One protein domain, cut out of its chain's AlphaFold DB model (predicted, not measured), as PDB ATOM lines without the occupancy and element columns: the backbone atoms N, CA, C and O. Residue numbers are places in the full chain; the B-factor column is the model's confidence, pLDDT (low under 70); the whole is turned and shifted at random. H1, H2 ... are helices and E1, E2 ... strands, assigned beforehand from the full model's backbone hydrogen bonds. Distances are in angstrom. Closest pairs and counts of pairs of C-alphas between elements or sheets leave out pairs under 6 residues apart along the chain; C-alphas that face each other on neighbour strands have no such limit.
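AT A GLANCE: This is residues 4 to 133 of the 133 residues of an uncharacterized protein of Pseudomonas migulae (UniProt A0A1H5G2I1). A strongly twisted sheet of six strands, curled like part of a barrel, has the long helix H1 packed on one face, mostly against E3 and E1. On the opposite face H3 crosses E3 and E4, and a small separate hairpin, E6 and E7, lies beyond, with E7 beside H3. The printed part has 130 residues, in the order H1 E1 E2 E3 H2 H3 E4 E5 H4 E6 E7 E8; the six-strand sheet runs E1 E2 E3 E4 E5 E8 and is mixed, while E6 and E7 are antiparallel. The class is mixed, helices and strands. The whole is compact and rounded, with a radius of gyration of the C-alphas of 14.0 A and spans of 35 by 34 by 31 A.

IN THESE COORDINATES: H1, residues 4 to 15, begins at C-alpha 4 (56.488, 31.722, -3.627) and is 16.3 A long. E1 is residues 22 to 26, E2 36 to 40, and E3 46 to 53, 21.5 A long. H2 is residues 60 to 63, and H3 72 to 80, 12.3 A long. E4, residues 83 to 89, begins at (48.017, 32.981, 17.321) and is 19.4 A long. E5 is residues 96 to 100, H4 103 to 106, E6 110 to 113 and E7 117 to 120. E8, residues 129 to 132, ends at (47.004, 47.595, 8.614).

HOW THE PARTS SIT: H1 is on the sheet; the C-alphas of Glu 6 and Ala 52 are its closest to E3, 5.5 A. E1, E2 and E3 form a meander, each strand the antiparallel neighbour of the one before: N 23 and O 39 are 3.0 A apart, N 38 and O 46 2.9 A. E3 and E4 are parallel, with N 49 and O 84 at 2.8 A; with H2 and H3 between they form a strand-helix-strand unit, its crossover right-handed. H3 lies on the opposite face from H1, at a height over the sheet of 9.1 A. H2 only grazes the sheet, with residues 62 to 63. E4 and E5 form a hairpin, with N 87 and O 98 at 2.8 A, and E8 is antiparallel to E5, with N 99 and O 130 at 2.8 A. H4 is not on the sheet. In the hairpin E6 and E7, N 110 and O 120 are 2.8 A apart; residues 68 to 69 pair with 117 to 118 of E7, antiparallel. Every O i to N i+4 pair is within hydrogen-bond range in H1 and H3; H2 and H4 are too short for one, and each has its 1 O i to N i+3 pair within range.

THE WHOLE: The two C-alphas farthest apart, of Val 29 and Arg 122, are 39.5 A apart. The printed part has no cut and no long link. Residues 121 to 127 have pLDDT under 70.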
ATOM      1  N   ALA A   4      55.852  30.487  -3.140       89.75
ATOM      2  CA  ALA A   4      56.488  31.722  -3.627       89.75
ATOM      3  C   ALA A   4      55.741  33.014  -3.229       89.75
ATOM      4  O   ALA A   4      56.361  34.052  -3.012       89.75
ATOM      5  N   ILE A   5      54.406  32.962  -3.138       92.81
ATOM      6  CA  ILE A   5      53.605  34.112  -2.692       92.81
ATOM      7  C   ILE A   5      53.724  34.300  -1.181       92.81
ATOM      8  O   ILE A   5      53.820  35.440  -0.736       92.81
ATOM      9  N   GLU A   6      53.750  33.214  -0.408       90.62
ATOM     10  CA  GLU A   6      54.002  33.265   1.035       90.62
ATOM     11  C   GLU A   6      55.412  33.780   1.349       90.62
ATOM     12  O   GLU A   6      55.551  34.651   2.202       90.62
ATOM     13  N   ASP A   7      56.437  33.351   0.609       92.94
ATOM     14  CA  ASP A   7      57.813  33.831   0.779       92.94
ATOM     15  C   ASP A   7      57.921  35.334   0.470       92.94
ATOM     16  O   ASP A   7      58.500  36.093   1.249       92.94
ATOM     17  N   ARG A   8      57.301  35.800  -0.626       95.12
ATOM     18  CA  ARG A   8      57.255  37.232  -0.974       95.12
ATOM     19  C   ARG A   8      56.492  38.048   0.068       95.12
ATOM     20  O   ARG A   8      56.895  39.157   0.397       95.12
ATOM     21  N   ALA A   9      55.384  37.508   0.569       95.12
ATOM     22  CA  ALA A   9      54.596  38.118   1.630       95.12
ATOM     23  C   ALA A   9      55.397  38.242   2.927       95.12
ATOM     24  O   ALA A   9      55.433  39.312   3.525       95.12
ATOM     25  N   LYS A  10      56.083  37.170   3.334       95.44
ATOM     26  CA  LYS A  10      56.954  37.167   4.509       95.44
ATOM     27  C   LYS A  10      58.072  38.194   4.362       95.44
ATOM     28  O   LYS A  10      58.291  38.964   5.288       95.44
ATOM     29  N   LEU A  11      58.734  38.242   3.204       95.50
ATOM     30  CA  LEU A  11      59.768  39.238   2.931       95.50
ATOM     31  C   LEU A  11      59.214  40.659   3.091       95.50
ATOM     32  O   LEU A  11      59.752  41.417   3.887       95.50
ATOM     33  N   TYR A  12      58.092  40.973   2.435       96.19
ATOM     34  CA  TYR A  12      57.433  42.278   2.559       96.19
ATOM     35  C   TYR A  12      57.169  42.657   4.022       96.19
ATOM     36  O   TYR A  12      57.520  43.760   4.437       96.19
ATOM     37  N   LEU A  13      56.606  41.744   4.821       96.75
ATOM     38  CA  LEU A  13      56.311  42.000   6.234       96.75
ATOM     39  C   LEU A  13      57.571  42.298   7.058       96.75
ATOM     40  O   LEU A  13      57.521  43.142   7.945       96.75
ATOM     41  N   LEU A  14      58.689  41.639   6.752       96.06
ATOM     42  CA  LEU A  14      59.941  41.784   7.498       96.06
ATOM     43  C   LEU A  14      60.794  42.974   7.043       96.06
ATOM     44  O   LEU A  14      61.596  43.478   7.825       96.06
ATOM     45  N   THR A  15      60.679  43.411   5.785       95.50
ATOM     46  CA  THR A  15      61.601  44.412   5.218       95.50
ATOM     47  C   THR A  15      60.932  45.708   4.800       95.50
ATOM     48  O   THR A  15      61.558  46.760   4.913       95.50
ATOM     49  N   GLU A  16      59.675  45.682   4.366       95.44
ATOM     50  CA  GLU A  16      59.006  46.825   3.721       95.44
ATOM     51  C   GLU A  16      57.811  47.353   4.516       95.44
ATOM     52  O   GLU A  16      57.602  48.563   4.556       95.44
ATOM     53  N   PHE A  17      57.053  46.480   5.183       95.81
ATOM     54  CA  PHE A  17      55.911  46.884   5.995       95.81
ATOM     55  C   PHE A  17      56.351  47.814   7.132       95.81
ATOM     56  O   PHE A  17      57.314  47.535   7.850       95.81
ATOM     57  N   ARG A  18      55.649  48.936   7.296       94.19
ATOM     58  CA  ARG A  18      55.895  49.916   8.357       94.19
ATOM     59  C   ARG A  18      54.567  50.352   8.942       94.19
ATOM     60  O   ARG A  18      53.696  50.803   8.211       94.19
ATOM     61  N   HIS A  19      54.443  50.265  10.259       94.31
ATOM     62  CA  HIS A  19      53.270  50.744  10.971       94.31
ATOM     63  C   HIS A  19      53.682  51.245  12.367       94.31
ATOM     64  O   HIS A  19      54.549  50.640  12.993       94.31
ATOM     65  N   PRO A  20      53.087  52.332  12.899       92.94
ATOM     66  CA  PRO A  20      53.519  52.936  14.168       92.94
ATOM     67  C   PRO A  20      53.350  52.039  15.404       92.94
ATOM     68  O   PRO A  20      54.026  52.245  16.408       92.94
ATOM     69  N   ASN A  21      52.426  51.077  15.345       94.31
ATOM     70  CA  ASN A  21      52.061  50.222  16.484       94.31
ATOM     71  C   ASN A  21      52.273  48.724  16.251       94.31
ATOM     72  O   ASN A  21      52.075  47.954  17.189       94.31
ATOM     73  N   TYR A  22      52.612  48.322  15.024       95.25
ATOM     74  CA  TYR A  22      52.720  46.916  14.648       95.25
ATOM     75  C   TYR A  22      54.023  46.681  13.905       95.25
ATOM     76  O   TYR A  22      54.331  47.391  12.948       95.25
ATOM     77  N   GLU A  23      54.739  45.649  14.319       96.06
ATOM     78  CA  GLU A  23      55.959  45.188  13.674       96.06
ATOM     79  C   GLU A  23      55.894  43.674  13.490       96.06
ATOM     80  O   GLU A  23      55.285  42.953  14.285       96.06
ATOM     81  N   PHE A  24      56.496  43.194  12.406       96.06
ATOM     82  CA  PHE A  24      56.666  41.772  12.176       96.06
ATOM     83  C   PHE A  24      58.126  41.407  12.330       96.06
ATOM     84  O   PHE A  24      58.992  42.028  11.714       96.06
ATOM     85  N   ARG A  25      58.380  40.329  13.064       94.50
ATOM     86  CA  ARG A  25      59.720  39.758  13.186       94.50
ATOM     87  C   ARG A  25      59.734  38.290  12.805       94.50
ATOM     88  O   ARG A  25      58.744  37.562  12.938       94.50
ATOM     89  N   GLY A  26      60.883  37.865  12.299       92.44
ATOM     90  CA  GLY A  26      61.141  36.465  12.011       92.44
ATOM     91  C   GLY A  26      61.288  35.651  13.293       92.44
ATOM     92  O   GLY A  26      61.406  36.180  14.395       92.44
ATOM     93  N   LYS A  27      61.305  34.333  13.121       88.19
ATOM     94  CA  LYS A  27      61.647  33.386  14.178       88.19
ATOM     95  C   LYS A  27      63.062  33.626  14.716       88.19
ATOM     96  O   LYS A  27      64.015  33.649  13.936       88.19
ATOM     97  N   GLU A  28      63.198  33.692  16.035       86.25
ATOM     98  CA  GLU A  28      64.483  33.803  16.729       86.25
ATOM     99  C   GLU A  28      64.908  32.487  17.405       86.25
ATOM    100  O   GLU A  28      64.157  31.505  17.472       86.25
ATOM    101  N   VAL A  29      66.148  32.442  17.901       77.00
ATOM    102  CA  VAL A  29      66.687  31.285  18.629       77.00
ATOM    103  C   VAL A  29      65.950  31.145  19.965       77.00
ATOM    104  O   VAL A  29      66.210  31.879  20.910       77.00
ATOM    105  N   GLY A  30      65.020  30.192  20.030       75.56
ATOM    106  CA  GLY A  30      64.159  29.948  21.195       75.56
ATOM    107  C   GLY A  30      62.679  29.834  20.828       75.56
ATOM    108  O   GLY A  30      61.927  29.135  21.510       75.56
ATOM    109  N   ASP A  31      62.284  30.420  19.697       78.69
ATOM    110  CA  ASP A  31      60.915  30.349  19.198       78.69
ATOM    111  C   ASP A  31      60.592  28.937  18.680       78.69
ATOM    112  O   ASP A  31      61.340  28.330  17.902       78.69
ATOM    113  N   LYS A  32      59.441  28.392  19.092       70.69
ATOM    114  CA  LYS A  32      58.967  27.063  18.674       70.69
ATOM    115  C   LYS A  32      57.802  27.176  17.687       70.69
ATOM    116  O   LYS A  32      56.828  27.875  17.942       70.69
ATOM    117  N   GLY A  33      57.885  26.421  16.591       70.62
ATOM    118  CA  GLY A  33      56.769  26.128  15.681       70.62
ATOM    119  C   GLY A  33      56.387  27.203  14.657       70.62
ATOM    120  O   GLY A  33      55.924  26.829  13.590       70.62
ATOM    121  N   PHE A  34      56.608  28.492  14.933       78.56
ATOM    122  CA  PHE A  34      56.173  29.586  14.052       78.56
ATOM    123  C   PHE A  34      57.343  30.348  13.442       78.56
ATOM    124  O   PHE A  34      58.370  30.567  14.081       78.56
ATOM    125  N   ASP A  35      57.144  30.756  12.194       85.19
ATOM    126  CA  ASP A  35      58.140  31.433  11.367       85.19
ATOM    127  C   ASP A  35      58.058  32.963  11.430       85.19
ATOM    128  O   ASP A  35      58.962  33.643  10.932       85.19
ATOM    129  N   LEU A  36      56.961  33.482  11.986       93.62
ATOM    130  CA  LEU A  36      56.600  34.890  11.988       93.62
ATOM    131  C   LEU A  36      55.851  35.245  13.278       93.62
ATOM    132  O   LEU A  36      54.993  34.486  13.745       93.62
ATOM    133  N   TRP A  37      56.164  36.417  13.815       94.88
ATOM    134  CA  TRP A  37      55.549  36.983  15.011       94.88
ATOM    135  C   TRP A  37      55.062  38.402  14.739       94.88
ATOM    136  O   TRP A  37      55.634  39.104  13.905       94.88
ATOM    137  N   LEU A  38      53.998  38.788  15.438       95.25
ATOM    138  CA  LEU A  38      53.439  40.133  15.443       95.25
ATOM    139  C   LEU A  38      53.703  40.763  16.805       95.25
ATOM    140  O   LEU A  38      53.170  40.295  17.816       95.25
ATOM    141  N   ASP A  39      54.474  41.840  16.801       94.56
ATOM    142  CA  ASP A  39      54.694  42.687  17.961       94.56
ATOM    143  C   ASP A  39      53.726  43.870  17.885       94.56
ATOM    144  O   ASP A  39      53.731  44.662  16.942       94.56
ATOM    145  N   GLU A  40      52.842  43.954  18.874       94.12
ATOM    146  CA  GLU A  40      51.852  45.017  19.026       94.12
ATOM    147  C   GLU A  40      52.227  45.846  20.255       94.12
ATOM    148  O   GLU A  40      52.418  45.307  21.349       94.12
ATOM    149  N   ARG A  41      52.356  47.166  20.095       90.94
ATOM    150  CA  ARG A  41      52.846  48.038  21.170       90.94
ATOM    151  C   ARG A  41      51.995  47.903  22.441       90.94
ATOM    152  O   ARG A  41      50.812  48.221  22.437       90.94
ATOM    153  N   GLY A  42      52.630  47.512  23.546       89.62
ATOM    154  CA  GLY A  42      51.967  47.345  24.846       89.62
ATOM    155  C   GLY A  42      51.295  45.984  25.051       89.62
ATOM    156  O   GLY A  42      50.675  45.771  26.090       89.62
ATOM    157  N   HIS A  43      51.442  45.057  24.103       89.94
ATOM    158  CA  HIS A  43      50.907  43.703  24.176       89.94
ATOM    159  C   HIS A  43      52.024  42.662  24.044       89.94
ATOM    160  O   HIS A  43      53.109  42.940  23.537       89.94
ATOM    161  N   ALA A  44      51.759  41.444  24.522       90.00
ATOM    162  CA  ALA A  44      52.670  40.327  24.313       90.00
ATOM    163  C   ALA A  44      52.728  39.949  22.815       90.00
ATOM    164  O   ALA A  44      51.683  39.988  22.154       90.00
ATOM    165  N   PRO A  45      53.903  39.541  22.295       91.44
ATOM    166  CA  PRO A  45      54.045  39.068  20.921       91.44
ATOM    167  C   PRO A  45      53.091  37.914  20.615       91.44
ATOM    168  O   PRO A  45      52.952  36.982  21.414       91.44
ATOM    169  N   LYS A  46      52.462  37.945  19.441       92.38
ATOM    170  CA  LYS A  46      51.536  36.895  18.990       92.38
ATOM    171  C   LYS A  46      52.159  36.091  17.857       92.38
ATOM    172  O   LYS A  46      52.784  36.653  16.958       92.38
ATOM    173  N   LYS A  47      51.950  34.774  17.874       93.69
ATOM    174  CA  LYS A  47      52.332  33.891  16.763       93.69
ATOM    175  C   LYS A  47      51.498  34.245  15.533       93.69
ATOM    176  O   LYS A  47      50.299  34.497  15.662       93.69
ATOM    177  N   VAL A  48      52.100  34.233  14.347       93.75
ATOM    178  CA  VAL A  48      51.396  34.593  13.111       93.75
ATOM    179  C   VAL A  48      51.265  33.399  12.182       93.75
ATOM    180  O   VAL A  48      52.254  32.839  11.716       93.75
ATOM    181  N   GLU A  49      50.022  33.084  11.839       93.19
ATOM    182  CA  GLU A  49      49.678  32.235  10.709       93.19
ATOM    183  C   GLU A  49      49.538  33.110   9.453       93.19
ATOM    184  O   GLU A  49      48.560  33.845   9.285       93.19
ATOM    185  N   LEU A  50      50.530  33.071   8.562       93.12
ATOM    186  CA  LEU A  50      50.526  33.886   7.347       93.12
ATOM    187  C   LEU A  50      49.647  33.252   6.264       93.12
ATOM    188  O   LEU A  50      49.926  32.161   5.777       93.12
ATOM    189  N   LYS A  51      48.619  33.977   5.813       92.94
ATOM    190  CA  LYS A  51      47.769  33.593   4.678       92.94
ATOM    191  C   LYS A  51      47.865  34.644   3.579       92.94
ATOM    192  O   LYS A  51      47.138  35.638   3.583       92.94
ATOM    193  N   ALA A  52      48.718  34.413   2.586       93.56
ATOM    194  CA  ALA A  52      48.937  35.351   1.484       93.56
ATOM    195  C   ALA A  52      48.163  34.980   0.202       93.56
ATOM    196  O   ALA A  52      47.786  33.829  -0.021       93.56
ATOM    197  N   THR A  53      47.879  35.959  -0.658       93.81
ATOM    198  CA  THR A  53      47.353  35.744  -2.017       93.81
ATOM    199  C   THR A  53      47.957  36.740  -2.999       93.81
ATOM    200  O   THR A  53      48.279  37.864  -2.626       93.81
ATOM    201  N   ALA A  54      48.090  36.337  -4.265       94.06
ATOM    202  CA  ALA A  54      48.550  37.208  -5.348       94.06
ATOM    203  C   ALA A  54      47.478  38.208  -5.815       94.06
ATOM    204  O   ALA A  54      47.801  39.168  -6.504       94.06
ATOM    205  N   ALA A  55      46.206  37.974  -5.475       93.56
ATOM    206  CA  ALA A  55      45.104  38.843  -5.873       93.56
ATOM    207  C   ALA A  55      45.089  40.157  -5.074       93.56
ATOM    208  O   ALA A  55      45.536  40.206  -3.924       93.56
ATOM    209  N   ALA A  56      44.533  41.206  -5.679       94.31
ATOM    210  CA  ALA A  56      44.185  42.435  -4.977       94.31
ATOM    211  C   ALA A  56      42.977  42.207  -4.057       94.31
ATOM    212  O   ALA A  56      42.108  41.379  -4.342       94.31
ATOM    213  N   TYR A  57      42.909  42.961  -2.965       92.88
ATOM    214  CA  TYR A  57      41.722  42.986  -2.113       92.88
ATOM    215  C   TYR A  57      40.604  43.785  -2.794       92.88
ATOM    216  O   TYR A  57      40.823  44.931  -3.185       92.88
ATOM    217  N   GLN A  58      39.406  43.202  -2.910       90.75
ATOM    218  CA  GLN A  58      38.262  43.847  -3.570       90.75
ATOM    219  C   GLN A  58      37.089  44.097  -2.618       90.75
ATOM    220  O   GLN A  58      36.399  45.106  -2.736       90.75
ATOM    221  N   ARG A  59      36.838  43.178  -1.681       88.31
ATOM    222  CA  ARG A  59      35.698  43.233  -0.754       88.31
ATOM    223  C   ARG A  59      35.980  42.456   0.531       88.31
ATOM    224  O   ARG A  59      36.750  41.498   0.519       88.31
ATOM    225  N   HIS A  60      35.269  42.791   1.610       84.94
ATOM    226  CA  HIS A  60      35.452  42.183   2.939       84.94
ATOM    227  C   HIS A  60      35.409  40.649   2.945       84.94
ATOM    228  O   HIS A  60      36.176  40.012   3.665       84.94
ATOM    229  N   SER A  61      34.568  40.030   2.108       83.94
ATOM    230  CA  SER A  61      34.484  38.566   2.038       83.94
ATOM    231  C   SER A  61      35.803  37.907   1.615       83.94
ATOM    232  O   SER A  61      36.049  36.768   2.004       83.94
ATOM    233  N   ASN A  62      36.676  38.606   0.874       88.44
ATOM    234  CA  ASN A  62      37.961  38.057   0.440       88.44
ATOM    235  C   ASN A  62      38.895  37.735   1.617       88.44
ATOM    236  O   ASN A  62      39.778  36.887   1.476       88.44
ATOM    237  N   ILE A  63      38.720  38.387   2.775       88.25
ATOM    238  CA  ILE A  63      39.545  38.136   3.968       88.25
ATOM    239  C   ILE A  63      39.389  36.684   4.423       88.25
ATOM    240  O   ILE A  63      40.375  36.042   4.771       88.25
ATOM    241  N   PHE A  64      38.166  36.160   4.341       85.44
ATOM    242  CA  PHE A  64      37.805  34.814   4.785       85.44
ATOM    243  C   PHE A  64      37.961  33.755   3.693       85.44
ATOM    244  O   PHE A  64      37.943  32.555   3.977       85.44
ATOM    245  N   GLU A  65      38.148  34.171   2.439       83.44
ATOM    246  CA  GLU A  65      38.396  33.247   1.342       83.44
ATOM    247  C   GLU A  65      39.709  32.492   1.578       83.44
ATOM    248  O   GLU A  65      40.798  33.068   1.577       83.44
ATOM    249  N   ARG A  66      39.586  31.166   1.724       77.06
ATOM    250  CA  ARG A  66      40.701  30.228   1.926       77.06
ATOM    251  C   ARG A  66      41.457  30.426   3.246       77.06
ATOM    252  O   ARG A  66      42.638  30.086   3.323       77.06
ATOM    253  N   LEU A  67      40.782  30.895   4.298       85.62
ATOM    254  CA  LEU A  67      41.296  30.768   5.664       85.62
ATOM    255  C   LEU A  67      41.170  29.320   6.135       85.62
ATOM    256  O   LEU A  67      40.115  28.877   6.596       85.62
ATOM    257  N   VAL A  68      42.260  28.583   5.947       84.38
ATOM    258  CA  VAL A  68      42.340  27.151   6.214       84.38
ATOM    259  C   VAL A  68      43.568  26.850   7.064       84.38
ATOM    260  O   VAL A  68      44.668  27.265   6.703       84.38
ATOM    261  N   PHE A  69      43.398  26.097   8.148       85.19
ATOM    262  CA  PHE A  69      44.512  25.532   8.913       85.19
ATOM    263  C   PHE A  69      44.830  24.131   8.404       85.19
ATOM    264  O   PHE A  69      43.917  23.325   8.180       85.19
ATOM    265  N   ASN A  70      46.116  23.860   8.186       82.38
ATOM    266  CA  ASN A  70      46.564  22.575   7.656       82.38
ATOM    267  C   ASN A  70      46.871  21.593   8.790       82.38
ATOM    268  O   ASN A  70      46.713  20.389   8.594       82.38
ATOM    269  N   ALA A  71      47.267  22.095   9.961       84.88
ATOM    270  CA  ALA A  71      47.522  21.285  11.142       84.88
ATOM    271  C   ALA A  71      46.535  21.603  12.272       84.88
ATOM    272  O   ALA A  71      46.126  22.747  12.477       84.88
ATOM    273  N   GLU A  72      46.177  20.579  13.049       86.06
ATOM    274  CA  GLU A  72      45.295  20.739  14.210       86.06
ATOM    275  C   GLU A  72      45.891  21.682  15.261       86.06
ATOM    276  O   GLU A  72      45.168  22.472  15.861       86.06
ATOM    277  N   ILE A  73      47.214  21.671  15.432       86.75
ATOM    278  CA  ILE A  73      47.890  22.556  16.384       86.75
ATOM    279  C   ILE A  73      47.762  24.040  16.004       86.75
ATOM    280  O   ILE A  73      47.549  24.873  16.877       86.75
ATOM    281  N   GLU A  74      47.826  24.388  14.712       87.25
ATOM    282  CA  GLU A  74      47.630  25.771  14.242       87.25
ATOM    283  C   GLU A  74      46.212  26.249  14.575       87.25
ATOM    284  O   GLU A  74      46.011  27.364  15.058       87.25
ATOM    285  N   LYS A  75      45.236  25.358  14.362       88.81
ATOM    286  CA  LYS A  75      43.826  25.572  14.679       88.81
ATOM    287  C   LYS A  75      43.612  25.783  16.180       88.81
ATOM    288  O   LYS A  75      42.970  26.759  16.557       88.81
ATOM    289  N   GLN A  76      44.169  24.915  17.024       89.81
ATOM    290  CA  GLN A  76      44.054  25.015  18.484       89.81
ATOM    291  C   GLN A  76      44.669  26.317  19.019       89.81
ATOM    292  O   GLN A  76      44.047  26.994  19.834       89.81
ATOM    293  N   LEU A  77      45.849  26.703  18.518       90.94
ATOM    294  CA  LEU A  77      46.515  27.953  18.903       90.94
ATOM    295  C   LEU A  77      45.729  29.194  18.473       90.94
ATOM    296  O   LEU A  77      45.702  30.193  19.191       90.94
ATOM    297  N   PHE A  78      45.073  29.136  17.313       92.31
ATOM    298  CA  PHE A  78      44.199  30.221  16.892       92.31
ATOM    299  C   PHE A  78      42.948  30.281  17.769       92.31
ATOM    300  O   PHE A  78      42.596  31.351  18.242       92.31
ATOM    301  N   GLU A  79      42.292  29.154  18.055       90.88
ATOM    302  CA  GLU A  79      41.121  29.117  18.944       90.88
ATOM    303  C   GLU A  79      41.438  29.658  20.351       90.88
ATOM    304  O   GLU A  79      40.645  30.442  20.882       90.88
ATOM    305  N   SER A  80      42.606  29.330  20.919       90.75
ATOM    306  CA  SER A  80      43.042  29.829  22.235       90.75
ATOM    307  C   SER A  80      43.444  31.309  22.244       90.75
ATOM    308  O   SER A  80      43.563  31.901  23.316       90.75
ATOM    309  N   GLY A  81      43.617  31.933  21.072       90.19
ATOM    310  CA  GLY A  81      44.083  33.317  20.937       90.19
ATOM    311  C   GLY A  81      45.601  33.481  21.071       90.19
ATOM    312  O   GLY A  81      46.093  34.607  21.120       90.19
ATOM    313  N   GLU A  82      46.351  32.378  21.107       90.31
ATOM    314  CA  GLU A  82      47.818  32.383  21.106       90.31
ATOM    315  C   GLU A  82      48.420  32.719  19.737       90.31
ATOM    316  O   GLU A  82      49.588  33.115  19.650       90.31
ATOM    317  N   SER A  83      47.647  32.549  18.665       93.12
ATOM    318  CA  SER A  83      48.017  32.981  17.321       93.12
ATOM    319  C   SER A  83      46.964  33.887  16.688       93.12
ATOM    320  O   SER A  83      45.792  33.913  17.069       93.12
ATOM    321  N   VAL A  84      47.404  34.645  15.689       94.44
ATOM    322  CA  VAL A  84      46.556  35.443  14.801       94.44
ATOM    323  C   VAL A  84      46.799  35.031  13.357       94.44
ATOM    324  O   VAL A  84      47.863  34.509  13.023       94.44
ATOM    325  N   ILE A  85      45.837  35.302  12.480       94.06
ATOM    326  CA  ILE A  85      46.054  35.168  11.040       94.06
ATOM    327  C   ILE A  85      46.469  36.525  10.478       94.06
ATOM    328  O   ILE A  85      45.713  37.492  10.584       94.06
ATOM    329  N   ALA A  86      47.617  36.579   9.806       95.06
ATOM    330  CA  ALA A  86      47.972  37.697   8.937       95.06
ATOM    331  C   ALA A  86      47.485  37.396   7.516       95.06
ATOM    332  O   ALA A  86      48.076  36.591   6.791       95.06
ATOM    333  N   ARG A  87      46.384  38.025   7.105       94.69
ATOM    334  CA  ARG A  87      45.832  37.896   5.755       94.69
ATOM    335  C   ARG A  87      46.397  38.996   4.863       94.69
ATOM    336  O   ARG A  87      46.058  40.161   5.044       94.69
ATOM    337  N   LEU A  88      47.214  38.621   3.877       95.06
ATOM    338  CA  LEU A  88      47.908  39.578   3.011       95.06
ATOM    339  C   LEU A  88      47.493  39.455   1.538       95.06
ATOM    340  O   LEU A  88      47.533  38.369   0.951       95.06
ATOM    341  N   PHE A  89      47.134  40.587   0.935       95.19
ATOM    342  CA  PHE A  89      46.771  40.719  -0.477       95.19
ATOM    343  C   PHE A  89      47.900  41.402  -1.245       95.19
ATOM    344  O   PHE A  89      47.995  42.628  -1.291       95.19
ATOM    345  N   MET A  90      48.753  40.588  -1.865       95.06
ATOM    346  CA  MET A  90      49.969  41.034  -2.548       95.06
ATOM    347  C   MET A  90      49.721  41.642  -3.933       95.06
ATOM    348  O   MET A  90      50.672  42.107  -4.558       95.06
ATOM    349  N   GLY A  91      48.485  41.582  -4.440       94.06
ATOM    350  CA  GLY A  91      48.087  42.229  -5.692       94.06
ATOM    351  C   GLY A  91      47.603  43.671  -5.518       94.06
ATOM    352  O   GLY A  91      47.295  44.322  -6.510       94.06
ATOM    353  N   SER A  92      47.503  44.157  -4.278       92.19
ATOM    354  CA  SER A  92      47.215  45.562  -3.976       92.19
ATOM    355  C   SER A  92      48.510  46.389  -3.992       92.19
ATOM    356  O   SER A  92      49.583  45.853  -3.715       92.19
ATOM    357  N   ALA A  93      48.412  47.690  -4.278       90.56
ATOM    358  CA  ALA A  93      49.529  48.632  -4.196       90.56
ATOM    359  C   ALA A  93      49.132  49.849  -3.325       90.56
ATOM    360  O   ALA A  93      48.330  50.661  -3.790       90.56
ATOM    361  N   PRO A  94      49.652  49.974  -2.085       91.75
ATOM    362  CA  PRO A  94      50.509  49.003  -1.387       91.75
ATOM    363  C   PRO A  94      49.773  47.683  -1.059       91.75
ATOM    364  O   PRO A  94      48.534  47.639  -1.112       91.75
ATOM    365  N   PRO A  95      50.495  46.585  -0.743       95.31
ATOM    366  CA  PRO A  95      49.880  45.346  -0.272       95.31
ATOM    367  C   PRO A  95      48.972  45.600   0.934       95.31
ATOM    368  O   PRO A  95      49.365  46.285   1.873       95.31
ATOM    369  N   ARG A  96      47.760  45.030   0.925       95.38
ATOM    370  CA  ARG A  96      46.794  45.214   2.025       95.38
ATOM    371  C   ARG A  96      46.876  44.069   3.014       95.38
ATOM    372  O   ARG A  96      46.729  42.908   2.614       95.38
ATOM    373  N   LEU A  97      47.082  44.405   4.283       95.88
ATOM    374  CA  LEU A  97      47.247  43.467   5.381       95.88
ATOM    375  C   LEU A  97      46.074  43.563   6.356       95.88
ATOM    376  O   LEU A  97      45.668  44.645   6.766       95.88
ATOM    377  N   PHE A  98      45.575  42.405   6.773       94.94
ATOM    378  CA  PHE A  98      44.549  42.294   7.799       94.94
ATOM    379  C   PHE A  98      44.991  41.312   8.877       94.94
ATOM    380  O   PHE A  98      45.411  40.196   8.565       94.94
ATOM    381  N   ILE A  99      44.848  41.701  10.139       94.75
ATOM    382  CA  ILE A  99      45.024  40.811  11.285       94.75
ATOM    383  C   ILE A  99      43.659  40.291  11.693       94.75
ATOM    384  O   ILE A  99      42.793  41.060  12.105       94.75
ATOM    385  N   VAL A 100      43.468  38.982  11.583       93.00
ATOM    386  CA  VAL A 100      42.254  38.311  12.042       93.00
ATOM    387  C   VAL A 100      42.560  37.631  13.367       93.00
ATOM    388  O   VAL A 100      43.507  36.850  13.471       93.00
ATOM    389  N   THR A 101      41.751  37.932  14.377       92.44
ATOM    390  CA  THR A 101      41.873  37.365  15.727       92.44
ATOM    391  C   THR A 101      40.804  36.305  15.977       92.44
ATOM    392  O   THR A 101      39.814  36.212  15.246       92.44
ATOM    393  N   ASN A 102      40.957  35.522  17.044       90.88
ATOM    394  CA  ASN A 102      39.983  34.502  17.439       90.88
ATOM    395  C   ASN A 102      38.619  35.081  17.870       90.88
ATOM    396  O   ASN A 102      37.630  34.351  17.934       90.88
ATOM    397  N   ALA A 103      38.520  36.400  18.072       90.31
ATOM    398  CA  ALA A 103      37.265  37.097  18.353       90.31
ATOM    399  C   ALA A 103      36.208  36.924  17.240       90.31
ATOM    400  O   ALA A 103      35.015  37.156  17.467       90.31
ATOM    401  N   ILE A 104      36.600  36.469  16.043       88.50
ATOM    402  CA  ILE A 104      35.651  36.057  14.997       88.50
ATOM    403  C   ILE A 104      34.711  34.928  15.465       88.50
ATOM    404  O   ILE A 104      33.560  34.862  15.036       88.50
ATOM    405  N   PHE A 105      35.147  34.057  16.383       86.62
ATOM    406  CA  PHE A 105      34.309  32.971  16.903       86.62
ATOM    407  C   PHE A 105      33.212  33.492  17.837       86.62
ATOM    408  O   PHE A 105      32.061  33.068  17.731       86.62
ATOM    409  N   ASN A 106      33.517  34.509  18.648       84.06
ATOM    410  CA  ASN A 106      32.537  35.183  19.513       84.06
ATOM    411  C   ASN A 106      31.455  35.934  18.720       84.06
ATOM    412  O   ASN A 106      30.398  36.265  19.248       84.06
ATOM    413  N   THR A 107      31.711  36.190  17.440       81.44
ATOM    414  CA  THR A 107      30.809  36.895  16.521       81.44
ATOM    415  C   THR A 107      30.116  35.942  15.537       81.44
ATOM    416  O   THR A 107      29.423  36.377  14.616       81.44
ATOM    417  N   GLY A 108      30.230  34.627  15.767       79.81
ATOM    418  CA  GLY A 108      29.468  33.595  15.067       79.81
ATOM    419  C   GLY A 108      30.229  32.841  13.975       79.81
ATOM    420  O   GLY A 108      29.607  32.036  13.275       79.81
ATOM    421  N   ALA A 109      31.540  33.058  13.823       84.19
ATOM    422  CA  ALA A 109      32.369  32.162  13.022       84.19
ATOM    423  C   ALA A 109      32.437  30.773  13.669       84.19
ATOM    424  O   ALA A 109      32.364  30.624  14.888       84.19
ATOM    425  N   LYS A 110      32.613  29.746  12.844       83.38
ATOM    426  CA  LYS A 110      32.837  28.362  13.253       83.38
ATOM    427  C   LYS A 110      33.916  27.747  12.379       83.38
ATOM    428  O   LYS A 110      34.005  28.044  11.186       83.38
ATOM    429  N   LEU A 111      34.702  26.850  12.957       81.81
ATOM    430  CA  LEU A 111      35.584  25.986  12.188       81.81
ATOM    431  C   LEU A 111      34.811  24.748  11.752       81.81
ATOM    432  O   LEU A 111      34.208  24.059  12.570       81.81
ATOM    433  N   THR A 112      34.807  24.486  10.450       82.06
ATOM    434  CA  THR A 112      34.256  23.249   9.888       82.06
ATOM    435  C   THR A 112      35.413  22.327   9.543       82.06
ATOM    436  O   THR A 112      36.365  22.752   8.885       82.06
ATOM    437  N   VAL A 113      35.340  21.085  10.018       77.56
ATOM    438  CA  VAL A 113      36.320  20.044   9.706       77.56
ATOM    439  C   VAL A 113      35.897  19.377   8.403       77.56
ATOM    440  O   VAL A 113      34.849  18.742   8.343       77.56
ATOM    441  N   GLU A 114      36.695  19.557   7.356       76.44
ATOM    442  CA  GLU A 114      36.592  18.788   6.112       76.44
ATOM    443  C   GLU A 114      37.860  17.923   5.982       76.44
ATOM    444  O   GLU A 114      38.191  17.171   6.892       76.44
ATOM    445  N   SER A 115      38.633  18.064   4.899       75.25
ATOM    446  CA  SER A 115      40.023  17.567   4.832       75.25
ATOM    447  C   SER A 115      41.021  18.477   5.559       75.25
ATOM    448  O   SER A 115      42.176  18.110   5.760       75.25
ATOM    449  N   ARG A 116      40.581  19.689   5.908       78.06
ATOM    450  CA  ARG A 116      41.309  20.738   6.626       78.06
ATOM    451  C   ARG A 116      40.320  21.532   7.481       78.06
ATOM    452  O   ARG A 116      39.107  21.386   7.310       78.06
ATOM    453  N   TYR A 117      40.819  22.391   8.366       80.38
ATOM    454  CA  TYR A 117      39.969  23.230   9.212       80.38
ATOM    455  C   TYR A 117      39.678  24.560   8.518       80.38
ATOM    456  O   TYR A 117      40.581  25.380   8.354       80.38
ATOM    457  N   VAL A 118      38.428  24.776   8.106       80.50
ATOM    458  CA  VAL A 118      38.009  25.971   7.354       80.50
ATOM    459  C   VAL A 118      37.198  26.905   8.248       80.50
ATOM    460  O   VAL A 118      36.220  26.476   8.863       80.50
ATOM    461  N   VAL A 119      37.555  28.191   8.285       78.31
ATOM    462  CA  VAL A 119      36.766  29.228   8.976       78.31
ATOM    463  C   VAL A 119      35.522  29.571   8.144       78.31
ATOM    464  O   VAL A 119      35.641  30.014   7.002       78.31
ATOM    465  N   ARG A 120      34.317  29.402   8.707       77.50
ATOM    466  CA  ARG A 120      33.024  29.745   8.075       77.50
ATOM    467  C   ARG A 120      32.145  30.587   9.012       77.50
ATOM    468  O   ARG A 120      32.103  30.322  10.203       77.50
ATOM    469  N   GLY A 121      31.387  31.560   8.493       68.00
ATOM    470  CA  GLY A 121      30.331  32.267   9.247       68.00
ATOM    471  C   GLY A 121      29.930  33.631   8.653       68.00
ATOM    472  O   GLY A 121      30.267  33.919   7.505       68.00
ATOM    473  N   ARG A 122      29.183  34.455   9.411       63.03
ATOM    474  CA  ARG A 122      28.631  35.758   8.964       63.03
ATOM    475  C   ARG A 122      29.725  36.782   8.646       63.03
ATOM    476  O   ARG A 122      30.581  37.027   9.461       63.03
ATOM    477  N   ILE A 123      29.637  37.490   7.525       60.81
ATOM    478  CA  ILE A 123      30.724  38.336   6.977       60.81
ATOM    479  C   ILE A 123      31.006  39.629   7.798       60.81
ATOM    480  O   ILE A 123      31.942  40.367   7.501       60.81
ATOM    481  N   ASN A 124      30.253  39.900   8.870       63.59
ATOM    482  CA  ASN A 124      30.315  41.156   9.631       63.59
ATOM    483  C   ASN A 124      31.210  41.048  10.879       63.59
ATOM    484  O   ASN A 124      30.732  41.180  12.002       63.59
ATOM    485  N   TYR A 125      32.507  40.813  10.682       67.38
ATOM    486  CA  TYR A 125      33.494  40.671  11.764       67.38
ATOM    487  C   TYR A 125      34.394  41.901  11.941       67.38
ATOM    488  O   TYR A 125      35.546  41.775  12.344       67.38
ATOM    489  N   THR A 126      33.900  43.091  11.606       68.25
ATOM    490  CA  THR A 126      34.703  44.323  11.530       68.25
ATOM    491  C   THR A 126      35.438  44.671  12.823       68.25
ATOM    492  O   THR A 126      36.536  45.200  12.752       68.25
ATOM    493  N   SER A 127      34.899  44.338  13.999       67.94
ATOM    494  CA  SER A 127      35.577  44.553  15.290       67.94
ATOM    495  C   SER A 127      36.681  43.535  15.601       67.94
ATOM    496  O   SER A 127      37.465  43.744  16.520       67.94
ATOM    497  N   SER A 128      36.717  42.413  14.882       78.38
ATOM    498  CA  SER A 128      37.630  41.284  15.115       78.38
ATOM    499  C   SER A 128      38.775  41.232  14.095       78.38
ATOM    500  O   SER A 128      39.612  40.323  14.150       78.38
ATOM    501  N   ILE A 129      38.780  42.188  13.159       82.44
ATOM    502  CA  ILE A 129      39.756  42.350  12.087       82.44
ATOM    503  C   ILE A 129      40.393  43.729  12.235       82.44
ATOM    504  O   ILE A 129      39.687  44.732  12.279       82.44
ATOM    505  N   VAL A 130      41.720  43.781  12.248       87.88
ATOM    506  CA  VAL A 130      42.465  45.041  12.182       87.88
ATOM    507  C   VAL A 130      43.041  45.176  10.781       87.88
ATOM    508  O   VAL A 130      43.799  44.313  10.342       87.88
ATOM    509  N   GLU A 131      42.664  46.231  10.062       89.12
ATOM    510  CA  GLU A 131      43.323  46.588   8.807       89.12
ATOM    511  C   GLU A 131      44.594  47.385   9.104       89.12
ATOM    512  O   GLU A 131      44.547  48.388   9.815       89.12
ATOM    513  N   LEU A 132      45.712  46.932   8.540       85.69
ATOM    514  CA  LEU A 132      47.004  47.595   8.614       85.69
ATOM    515  C   LEU A 132      47.361  48.066   7.201       85.69
ATOM    516  O   LEU A 132      47.646  47.243   6.325       85.69
ATOM    517  N   ALA A 133      47.267  49.377   6.984       71.94
ATOM    518  CA  ALA A 133      47.572  50.050   5.722       71.94
ATOM    519  C   ALA A 133      48.860  50.868   5.837       71.94
ATOM    520  O   ALA A 133      49.113  51.403   6.942       71.94
TER     521      ALA A 133